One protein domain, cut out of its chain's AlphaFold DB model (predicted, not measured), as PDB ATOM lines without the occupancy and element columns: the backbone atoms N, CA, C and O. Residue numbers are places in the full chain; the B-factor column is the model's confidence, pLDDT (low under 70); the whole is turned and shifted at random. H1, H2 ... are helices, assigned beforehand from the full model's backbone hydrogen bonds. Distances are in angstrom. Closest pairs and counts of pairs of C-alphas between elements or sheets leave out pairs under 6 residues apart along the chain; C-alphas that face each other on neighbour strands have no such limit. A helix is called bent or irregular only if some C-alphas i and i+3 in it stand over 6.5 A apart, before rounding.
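Overview. This is residues 2 to 19 and 46 to 97 of the 564 residues of an uncharacterized protein of Budvicia aquatica (UniProt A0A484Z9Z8). Two long straight helices, H2 and H3, meet near their ends at a corner and make a wide open L, and a shorter kinked helix, H1, begins at this corner and runs back beside H2. H1 meets the other two near the corner alone, and residues 14 to 19 of H1, 46 to 58 of H2 and 75 to 97, the last part of H3 and the tail after it, stick out free. The printed part has 70 residues with three named helices, H1, H2 and H3 in this order along the chain, and no named strand; its class is all helix. The whole is extended, with a radius of gyration of the C-alphas of 17.9 A, and its C-alphas span 58 by 34 by 20 A.

Arrangement. H1, residues 2 to 19, touches H2, residues 46 to 68, with residues 5 to 12 of H1 and 63 to 67 of H2 alone. Their closest C-alphas, those of Arg 5 and Asn 67, are 6.5 A apart. The two run opposite ways at a shallow tilt of 15 degrees, though the line of H1 is a rough one. H1 also touches H3, residues 70 to 95, with residues 4 to 8 of H1 and 70 to 71 of H3 alone; the closest C-alphas, those of Arg 5 and Pro 70, are 6.0 A apart. H1 and H3 are about perpendicular, at 82 degrees. H2 and H3 are close but not clearly touching, with the closest C-alphas, those of Ile 66 and Ile 73, 7.1 A apart, and they are about perpendicular, at 84 degrees. In H2 and H3 every O i to N i+4 pair is within hydrogen-bond range; in H1 12 of 14 are.

Along the chain. H1 begins at C-alpha 2, at (6.692, 12.468, -37.318), and measures 24.8 A from first to last C-alpha. It has a kink of 44 degrees near residue 9 and is irregular, but only just: C-alphas 8 and 11 are 6.9 A apart. H2 measures 32.8 A, from Ser 46 to Lys 68, whose C-alpha is at (3.764, 4.276, -29.206). H3, the longest helix with 26 residues, measures 38.5 A and ends at C-alpha 95, at (11.596, -22.825, -62.533).

Size, cuts and confidence. The outline is elongated, and the two C-alphas farthest apart, those of Ser 46 and Arg 97, are 58.6 A from each other. Residues 20 to 45 are cut out and not printed, and C-alphas 19 and 46 are 20.5 A apart across the cut. The link from H2 to H3 is tight, with one residue, His 69. The mean pLDDT of the printed part is 79.3, and residues 2 and 67 are under 70.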
ATOM      1  N   ASP A   2       8.075  12.138 -36.935       67.94
ATOM      2  CA  ASP A   2       6.692  12.468 -37.318       67.94
ATOM      3  C   ASP A   2       6.304  12.058 -38.742       67.94
ATOM      4  O   ASP A   2       5.177  11.619 -38.947       67.94
ATOM      5  N   LEU A   3       7.239  12.053 -39.699       74.31
ATOM      6  CA  LEU A   3       6.969  11.574 -41.063       74.31
ATOM      7  C   LEU A   3       6.646  10.064 -41.111       74.31
ATOM      8  O   LEU A   3       5.751   9.630 -41.826       74.31
ATOM      9  N   LEU A   4       7.333   9.257 -40.296       74.06
ATOM     10  CA  LEU A   4       7.137   7.804 -40.235       74.06
ATOM     11  C   LEU A   4       5.831   7.446 -39.508       74.06
ATOM     12  O   LEU A   4       5.105   6.547 -39.927       74.06
ATOM     13  N   ARG A   5       5.478   8.216 -38.467       72.06
ATOM     14  CA  ARG A   5       4.147   8.159 -37.842       72.06
ATOM     15  C   ARG A   5       3.050   8.575 -38.820       72.06
ATOM     16  O   ARG A   5       2.001   7.943 -38.830       72.06
ATOM     17  N   PHE A   6       3.282   9.594 -39.644       76.75
ATOM     18  CA  PHE A   6       2.329  10.041 -40.659       76.75
ATOM     19  C   PHE A   6       2.064   8.953 -41.711       76.75
ATOM     20  O   PHE A   6       0.908   8.605 -41.939       76.75
ATOM     21  N   ILE A   7       3.114   8.338 -42.267       76.62
ATOM     22  CA  ILE A   7       2.991   7.267 -43.273       76.62
ATOM     23  C   ILE A   7       2.306   6.020 -42.692       76.62
ATOM     24  O   ILE A   7       1.417   5.457 -43.326       76.62
ATOM     25  N   LEU A   8       2.646   5.611 -41.464       78.00
ATOM     26  CA  LEU A   8       2.011   4.451 -40.824       78.00
ATOM     27  C   LEU A   8       0.561   4.719 -40.370       78.00
ATOM     28  O   LEU A   8      -0.217   3.774 -40.246       78.00
ATOM     29  N   ARG A   9       0.168   5.983 -40.138       74.88
ATOM     30  CA  ARG A   9      -1.225   6.365 -39.820       74.88
ATOM     31  C   ARG A   9      -2.100   6.596 -41.054       74.88
ATOM     32  O   ARG A   9      -3.320   6.526 -40.935       74.88
ATOM     33  N   LEU A  10      -1.502   6.841 -42.216       78.62
ATOM     34  CA  LEU A  10      -2.181   7.092 -43.491       78.62
ATOM     35  C   LEU A  10      -3.269   6.051 -43.855       78.62
ATOM     36  O   LEU A  10      -4.372   6.457 -44.223       78.62
ATOM     37  N   PRO A  11      -3.067   4.726 -43.696       78.50
ATOM     38  CA  PRO A  11      -4.145   3.763 -43.942       78.50
ATOM     39  C   PRO A  11      -5.313   3.907 -42.953       78.50
ATOM     40  O   PRO A  11      -6.468   3.724 -43.333       78.50
ATOM     41  N   PHE A  12      -5.052   4.294 -41.700       78.88
ATOM     42  CA  PHE A  12      -6.098   4.487 -40.691       78.88
ATOM     43  C   PHE A  12      -6.917   5.756 -40.948       78.88
ATOM     44  O   PHE A  12      -8.135   5.761 -40.750       78.88
ATOM     45  N   THR A  13      -6.272   6.827 -41.420       77.81
ATOM     46  CA  THR A  13      -6.960   8.066 -41.805       77.81
ATOM     47  C   THR A  13      -7.779   7.880 -43.080       77.81
ATOM     48  O   THR A  13      -8.924   8.325 -43.117       77.81
ATOM     49  N   LEU A  14      -7.259   7.147 -44.072       81.12
ATOM     50  CA  LEU A  14      -8.006   6.777 -45.279       81.12
ATOM     51  C   LEU A  14      -9.224   5.906 -44.957       81.12
ATOM     52  O   LEU A  14     -10.308   6.165 -45.468       81.12
ATOM     53  N   LEU A  15      -9.088   4.926 -44.060       80.75
ATOM     54  CA  LEU A  15     -10.212   4.092 -43.621       80.75
ATOM     55  C   LEU A  15     -11.279   4.895 -42.860       80.75
ATOM     56  O   LEU A  15     -12.470   4.678 -43.081       80.75
ATOM     57  N   ARG A  16     -10.890   5.862 -42.014       80.12
ATOM     58  CA  ARG A  16     -11.850   6.790 -41.380       80.12
ATOM     59  C   ARG A  16     -12.559   7.670 -42.408       80.12
ATOM     60  O   ARG A  16     -13.772   7.843 -42.302       80.12
ATOM     61  N   ALA A  17     -11.829   8.198 -43.389       81.56
ATOM     62  CA  ALA A  17     -12.402   9.004 -44.461       81.56
ATOM     63  C   ALA A  17     -13.384   8.184 -45.317       81.56
ATOM     64  O   ALA A  17     -14.494   8.642 -45.573       81.56
ATOM     65  N   ALA A  18     -13.027   6.945 -45.672       81.38
ATOM     66  CA  ALA A  18     -13.896   6.025 -46.402       81.38
ATOM     67  C   ALA A  18     -15.164   5.676 -45.608       81.38
ATOM     68  O   ALA A  18     -16.263   5.737 -46.151       81.38
ATOM     69  N   TYR A  19     -15.040   5.379 -44.309       82.06
ATOM     70  CA  TYR A  19     -16.194   5.134 -43.440       82.06
ATOM     71  C   TYR A  19     -17.130   6.350 -43.371       82.06
ATOM     72  O   TYR A  19     -18.345   6.207 -43.498       82.06
ATOM     73  N   SER A  46     -28.398  -6.185 -31.319       76.81
ATOM     74  CA  SER A  46     -27.385  -5.974 -30.269       76.81
ATOM     75  C   SER A  46     -26.000  -6.555 -30.598       76.81
ATOM     76  O   SER A  46     -24.985  -6.012 -30.156       76.81
ATOM     77  N   TRP A  47     -25.921  -7.612 -31.414       77.50
ATOM     78  CA  TRP A  47     -24.646  -8.176 -31.880       77.50
ATOM     79  C   TRP A  47     -23.890  -7.221 -32.811       77.50
ATOM     80  O   TRP A  47     -22.663  -7.165 -32.772       77.50
ATOM     81  N   LEU A  48     -24.612  -6.423 -33.599       75.81
ATOM     82  CA  LEU A  48     -24.046  -5.494 -34.576       75.81
ATOM     83  C   LEU A  48     -23.437  -4.278 -33.861       75.81
ATOM     84  O   LEU A  48     -22.344  -3.824 -34.201       75.81
ATOM     85  N   LEU A  49     -24.077  -3.832 -32.773       76.06
ATOM     86  CA  LEU A  49     -23.517  -2.830 -31.865       76.06
ATOM     87  C   LEU A  49     -22.246  -3.345 -31.171       76.06
ATOM     88  O   LEU A  49     -21.228  -2.651 -31.200       76.06
ATOM     89  N   LYS A  50     -22.257  -4.578 -30.643       78.25
ATOM     90  CA  LYS A  50     -21.074  -5.203 -30.018       78.25
ATOM     91  C   LYS A  50     -19.916  -5.391 -31.006       78.25
ATOM     92  O   LYS A  50     -18.779  -5.063 -30.673       78.25
ATOM     93  N   ALA A  51     -20.194  -5.842 -32.230       76.19
ATOM     94  CA  ALA A  51     -19.190  -5.983 -33.285       76.19
ATOM     95  C   ALA A  51     -18.587  -4.624 -33.674       76.19
ATOM     96  O   ALA A  51     -17.368  -4.493 -33.773       76.19
ATOM     97  N   SER A  52     -19.414  -3.580 -33.811       75.88
ATOM     98  CA  SER A  52     -18.928  -2.231 -34.124       75.88
ATOM     99  C   SER A  52     -18.049  -1.645 -33.011       75.88
ATOM    100  O   SER A  52     -17.049  -0.988 -33.298       75.88
ATOM    101  N   GLN A  53     -18.379  -1.911 -31.743       75.69
ATOM    102  CA  GLN A  53     -17.575  -1.494 -30.594       75.69
ATOM    103  C   GLN A  53     -16.251  -2.260 -30.542       75.69
ATOM    104  O   GLN A  53     -15.204  -1.638 -30.376       75.69
ATOM    105  N   TRP A  54     -16.266  -3.578 -30.765       76.88
ATOM    106  CA  TRP A  54     -15.052  -4.397 -30.817       76.88
ATOM    107  C   TRP A  54     -14.104  -3.959 -31.941       76.88
ATOM    108  O   TRP A  54     -12.913  -3.767 -31.700       76.88
ATOM    109  N   ILE A  55     -14.635  -3.697 -33.141       75.31
ATOM    110  CA  ILE A  55     -13.857  -3.186 -34.277       75.31
ATOM    111  C   ILE A  55     -13.285  -1.800 -33.956       75.31
ATOM    112  O   ILE A  55     -12.103  -1.566 -34.193       75.31
ATOM    113  N   LYS A  56     -14.071  -0.890 -33.360       74.88
ATOM    114  CA  LYS A  56     -13.578   0.434 -32.938       74.88
ATOM    115  C   LYS A  56     -12.460   0.329 -31.899       74.88
ATOM    116  O   LYS A  56     -11.447   1.009 -32.050       74.88
ATOM    117  N   HIS A  57     -12.607  -0.533 -30.892       74.75
ATOM    118  CA  HIS A  57     -11.572  -0.760 -29.881       74.75
ATOM    119  C   HIS A  57     -10.309  -1.389 -30.480       74.75
ATOM    120  O   HIS A  57      -9.209  -0.937 -30.173       74.75
ATOM    121  N   GLY A  58     -10.444  -2.364 -31.384       71.88
ATOM    122  CA  GLY A  58      -9.315  -2.955 -32.107       71.88
ATOM    123  C   GLY A  58      -8.590  -1.941 -32.997       71.88
ATOM    124  O   GLY A  58      -7.359  -1.880 -33.006       71.88
ATOM    125  N   PHE A  59      -9.340  -1.078 -33.683       72.94
ATOM    126  CA  PHE A  59      -8.798  -0.024 -34.543       72.94
ATOM    127  C   PHE A  59      -8.075   1.068 -33.740       72.94
ATOM    128  O   PHE A  59      -6.979   1.489 -34.099       72.94
ATOM    129  N   GLN A  60      -8.633   1.483 -32.599       73.19
ATOM    130  CA  GLN A  60      -7.995   2.453 -31.702       73.19
ATOM    131  C   GLN A  60      -6.773   1.867 -30.982       73.19
ATOM    132  O   GLN A  60      -5.774   2.560 -30.798       73.19
ATOM    133  N   ALA A  61      -6.810   0.586 -30.602       74.00
ATOM    134  CA  ALA A  61      -5.678  -0.092 -29.973       74.00
ATOM    135  C   ALA A  61      -4.498  -0.272 -30.943       74.00
ATOM    136  O   ALA A  61      -3.339  -0.115 -30.547       74.00
ATOM    137  N   THR A  62      -4.777  -0.567 -32.215       70.44
ATOM    138  CA  THR A  62      -3.759  -0.691 -33.271       70.44
ATOM    139  C   THR A  62      -3.186   0.672 -33.669       70.44
ATOM    140  O   THR A  62      -1.963   0.812 -33.690       70.44
ATOM    141  N   GLU A  63      -4.019   1.705 -33.840       73.00
ATOM    142  CA  GLU A  63      -3.571   3.096 -34.043       73.00
ATOM    143  C   GLU A  63      -2.722   3.591 -32.853       73.00
ATOM    144  O   GLU A  63      -1.650   4.175 -33.031       73.00
ATOM    145  N   GLY A  64      -3.143   3.280 -31.621       72.06
ATOM    146  CA  GLY A  64      -2.414   3.607 -30.396       72.06
ATOM    147  C   GLY A  64      -1.053   2.909 -30.283       72.06
ATOM    148  O   GLY A  64      -0.078   3.538 -29.866       72.06
ATOM    149  N   ARG A  65      -0.946   1.636 -30.692       71.19
ATOM    150  CA  ARG A  65       0.335   0.898 -30.731       71.19
ATOM    151  C   ARG A  65       1.280   1.422 -31.807       71.19
ATOM    152  O   ARG A  65       2.466   1.577 -31.521       71.19
ATOM    153  N   ILE A  66       0.763   1.762 -32.987       73.81
ATOM    154  CA  ILE A  66       1.546   2.386 -34.067       73.81
ATOM    155  C   ILE A  66       2.140   3.721 -33.620       73.81
ATOM    156  O   ILE A  66       3.279   4.053 -33.947       73.81
ATOM    157  N   ASN A  67       1.410   4.455 -32.784       69.88
ATOM    158  CA  ASN A  67       1.884   5.712 -32.226       69.88
ATOM    159  C   ASN A  67       2.971   5.568 -31.161       69.88
ATOM    160  O   ASN A  67       3.906   6.377 -31.112       69.88
ATOM    161  N   LYS A  68       2.834   4.550 -30.305       75.81
ATOM    162  CA  LYS A  68       3.764   4.276 -29.206       75.81
ATOM    163  C   LYS A  68       5.079   3.661 -29.697       75.81
ATOM    164  O   LYS A  68       6.127   4.030 -29.178       75.81
ATOM    165  N   HIS A  69       5.051   2.809 -30.728       77.06
ATOM    166  CA  HIS A  69       6.241   2.114 -31.246       77.06
ATOM    167  C   HIS A  69       6.364   2.174 -32.787       77.06
ATOM    168  O   HIS A  69       6.326   1.136 -33.449       77.06
ATOM    169  N   PRO A  70       6.553   3.367 -33.386       76.81
ATOM    170  CA  PRO A  70       6.571   3.524 -34.846       76.81
ATOM    171  C   PRO A  70       7.762   2.818 -35.519       76.81
ATOM    172  O   PRO A  70       7.617   2.257 -36.600       76.81
ATOM    173  N   ILE A  71       8.930   2.792 -34.868       78.19
ATOM    174  CA  ILE A  71      10.150   2.187 -35.428       78.19
ATOM    175  C   ILE A  71      10.052   0.657 -35.479       78.19
ATOM    176  O   ILE A  71      10.382   0.058 -36.498       78.19
ATOM    177  N   GLY A  72       9.567   0.016 -34.408       79.00
ATOM    178  CA  GLY A  72       9.503  -1.449 -34.336       79.00
ATOM    179  C   GLY A  72       8.589  -2.059 -35.403       79.00
ATOM    180  O   GLY A  72       8.906  -3.100 -35.970       79.00
ATOM    181  N   ILE A  73       7.492  -1.374 -35.728       80.12
ATOM    182  CA  ILE A  73       6.542  -1.811 -36.761       80.12
ATOM    183  C   ILE A  73       7.110  -1.599 -38.165       80.12
ATOM    184  O   ILE A  73       6.896  -2.416 -39.055       80.12
ATOM    185  N   PHE A  74       7.865  -0.523 -38.377       78.75
ATOM    186  CA  PHE A  74       8.532  -0.313 -39.657       78.75
ATOM    187  C   PHE A  74       9.600  -1.383 -39.920       78.75
ATOM    188  O   PHE A  74       9.642  -1.952 -41.006       78.75
ATOM    189  N   ILE A  75      10.405  -1.724 -38.908       82.56
ATOM    190  CA  ILE A  75      11.417  -2.783 -39.019       82.56
ATOM    191  C   ILE A  75      10.765  -4.140 -39.314       82.56
ATOM    192  O   ILE A  75      11.238  -4.859 -40.193       82.56
ATOM    193  N   SER A  76       9.662  -4.486 -38.641       81.31
ATOM    194  CA  SER A  76       8.986  -5.763 -38.897       81.31
ATOM    195  C   SER A  76       8.423  -5.855 -40.319       81.31
ATOM    196  O   SER A  76       8.545  -6.906 -40.947       81.31
ATOM    197  N   LEU A  77       7.881  -4.759 -40.862       83.50
ATOM    198  CA  LEU A  77       7.404  -4.704 -42.247       83.50
ATOM    199  C   LEU A  77       8.536  -4.881 -43.265       83.50
ATOM    200  O   LEU A  77       8.365  -5.605 -44.245       83.50
ATOM    201  N   VAL A  78       9.700  -4.273 -43.022       85.50
ATOM    202  CA  VAL A  78      10.874  -4.412 -43.900       85.50
ATOM    203  C   VAL A  78      11.407  -5.848 -43.893       85.50
ATOM    204  O   VAL A  78      11.692  -6.399 -44.955       85.50
ATOM    205  N   ILE A  79      11.483  -6.488 -42.721       87.56
ATOM    206  CA  ILE A  79      11.906  -7.894 -42.605       87.56
ATOM    207  C   ILE A  79      10.951  -8.808 -43.382       87.56
ATOM    208  O   ILE A  79      11.390  -9.682 -44.130       87.56
ATOM    209  N   LEU A  80       9.645  -8.583 -43.249       88.25
ATOM    210  CA  LEU A  80       8.627  -9.403 -43.902       88.25
ATOM    211  C   LEU A  80       8.671  -9.252 -45.433       88.25
ATOM    212  O   LEU A  80       8.570 -10.245 -46.153       88.25
ATOM    213  N   ALA A  81       8.920  -8.037 -45.933       87.25
ATOM    214  CA  ALA A  81       9.141  -7.791 -47.357       87.25
ATOM    215  C   ALA A  81      10.410  -8.488 -47.886       87.25
ATOM    216  O   ALA A  81      10.388  -9.057 -48.978       87.25
ATOM    217  N   GLY A  82      11.495  -8.509 -47.102       90.25
ATOM    218  CA  GLY A  82      12.730  -9.218 -47.452       90.25
ATOM    219  C   GLY A  82      12.534 -10.732 -47.590       90.25
ATOM    220  O   GLY A  82      12.989 -11.328 -48.566       90.25
ATOM    221  N   ILE A  83      11.792 -11.347 -46.662       89.25
ATOM    222  CA  ILE A  83      11.459 -12.782 -46.715       89.25
ATOM    223  C   ILE A  83      10.614 -13.099 -47.956       89.25
ATOM    224  O   ILE A  83      10.892 -14.070 -48.661       89.25
ATOM    225  N   ALA A  84       9.616 -12.264 -48.260       86.56
ATOM    226  CA  ALA A  84       8.778 -12.439 -49.444       86.56
ATOM    227  C   ALA A  84       9.591 -12.345 -50.750       86.56
ATOM    228  O   ALA A  84       9.416 -13.168 -51.649       86.56
ATOM    229  N   GLY A  85      10.526 -11.391 -50.835       88.19
ATOM    230  CA  GLY A  85      11.428 -11.252 -51.981       88.19
ATOM    231  C   GLY A  85      12.352 -12.461 -52.167       88.19
ATOM    232  O   GLY A  85      12.499 -12.958 -53.284       88.19
ATOM    233  N   ALA A  86      12.920 -12.984 -51.076       86.62
ATOM    234  CA  ALA A  86      13.774 -14.171 -51.112       86.62
ATOM    235  C   ALA A  86      13.011 -15.427 -51.572       86.62
ATOM    236  O   ALA A  86      13.514 -16.188 -52.401       86.62
ATOM    237  N   ALA A  87      11.777 -15.615 -51.094       87.38
ATOM    238  CA  ALA A  87      10.918 -16.718 -51.523       87.38
ATOM    239  C   ALA A  87      10.570 -16.630 -53.021       87.38
ATOM    240  O   ALA A  87      10.638 -17.633 -53.733       87.38
ATOM    241  N   PHE A  88      10.262 -15.428 -53.519       89.25
ATOM    242  CA  PHE A  88       9.965 -15.203 -54.935       89.25
ATOM    243  C   PHE A  88      11.174 -15.496 -55.833       89.25
ATOM    244  O   PHE A  88      11.049 -16.184 -56.848       89.25
ATOM    245  N   TYR A  89      12.361 -15.033 -55.435       88.62
ATOM    246  CA  TYR A  89      13.590 -15.289 -56.181       88.62
ATOM    247  C   TYR A  89      13.948 -16.784 -56.204       88.62
ATOM    248  O   TYR A  89      14.261 -17.326 -57.264       88.62
ATOM    249  N   GLY A  90      13.829 -17.476 -55.065       87.88
ATOM    250  CA  GLY A  90      14.065 -18.920 -54.976       87.88
ATOM    251  C   GLY A  90      13.109 -19.745 -55.845       87.88
ATOM    252  O   GLY A  90      13.530 -20.706 -56.490       87.88
ATOM    253  N   TYR A  91      11.842 -19.336 -55.930       88.38
ATOM    254  CA  TYR A  91      10.858 -19.972 -56.804       88.38
ATOM    255  C   TYR A  91      11.209 -19.797 -58.289       88.38
ATOM    256  O   TYR A  91      11.227 -20.773 -59.041       88.38
ATOM    257  N   ASN A  92      11.580 -18.580 -58.698       87.06
ATOM    258  CA  ASN A  92      11.999 -18.303 -60.074       87.06
ATOM    259  C   ASN A  92      13.289 -19.042 -60.456       87.06
ATOM    260  O   ASN A  92      13.401 -19.556 -61.569       87.06
ATOM    261  N   TRP A  93      14.247 -19.150 -59.531       84.12
ATOM    262  CA  TRP A  93      15.457 -19.946 -59.744       84.12
ATOM    263  C   TRP A  93      15.128 -21.422 -59.992       84.12
ATOM    264  O   TRP A  93      15.726 -22.057 -60.858       84.12
ATOM    265  N   ASN A  94      14.166 -21.982 -59.252       84.06
ATOM    266  CA  ASN A  94      13.773 -23.381 -59.403       84.06
ATOM    267  C   ASN A  94      13.083 -23.651 -60.750       84.06
ATOM    268  O   ASN A  94      13.346 -24.676 -61.373       84.06
ATOM    269  N   LEU A  95      12.253 -22.717 -61.226       81.81
ATOM    270  CA  LEU A  95      11.596 -22.825 -62.533       81.81
ATOM    271  C   LEU A  95      12.586 -22.772 -63.705       81.81
ATOM    272  O   LEU A  95      12.370 -23.448 -64.709       81.81
ATOM    273  N   ASN A  96      13.678 -22.017 -63.558       80.31
ATOM    274  CA  ASN A  96      14.679 -21.808 -64.608       80.31
ATOM    275  C   ASN A  96      15.833 -22.824 -64.584       80.31
ATOM    276  O   ASN A  96      16.826 -22.642 -65.291       80.31
ATOM    277  N   ARG A  97      15.736 -23.901 -63.793       76.50
ATOM    278  CA  ARG A  97      16.722 -24.986 -63.871       76.50
ATOM    279  C   ARG A  97      16.621 -25.680 -65.238       76.50
ATOM    280  O   ARG A  97      15.512 -26.024 -65.653       76.50
TER     281      ARG A  97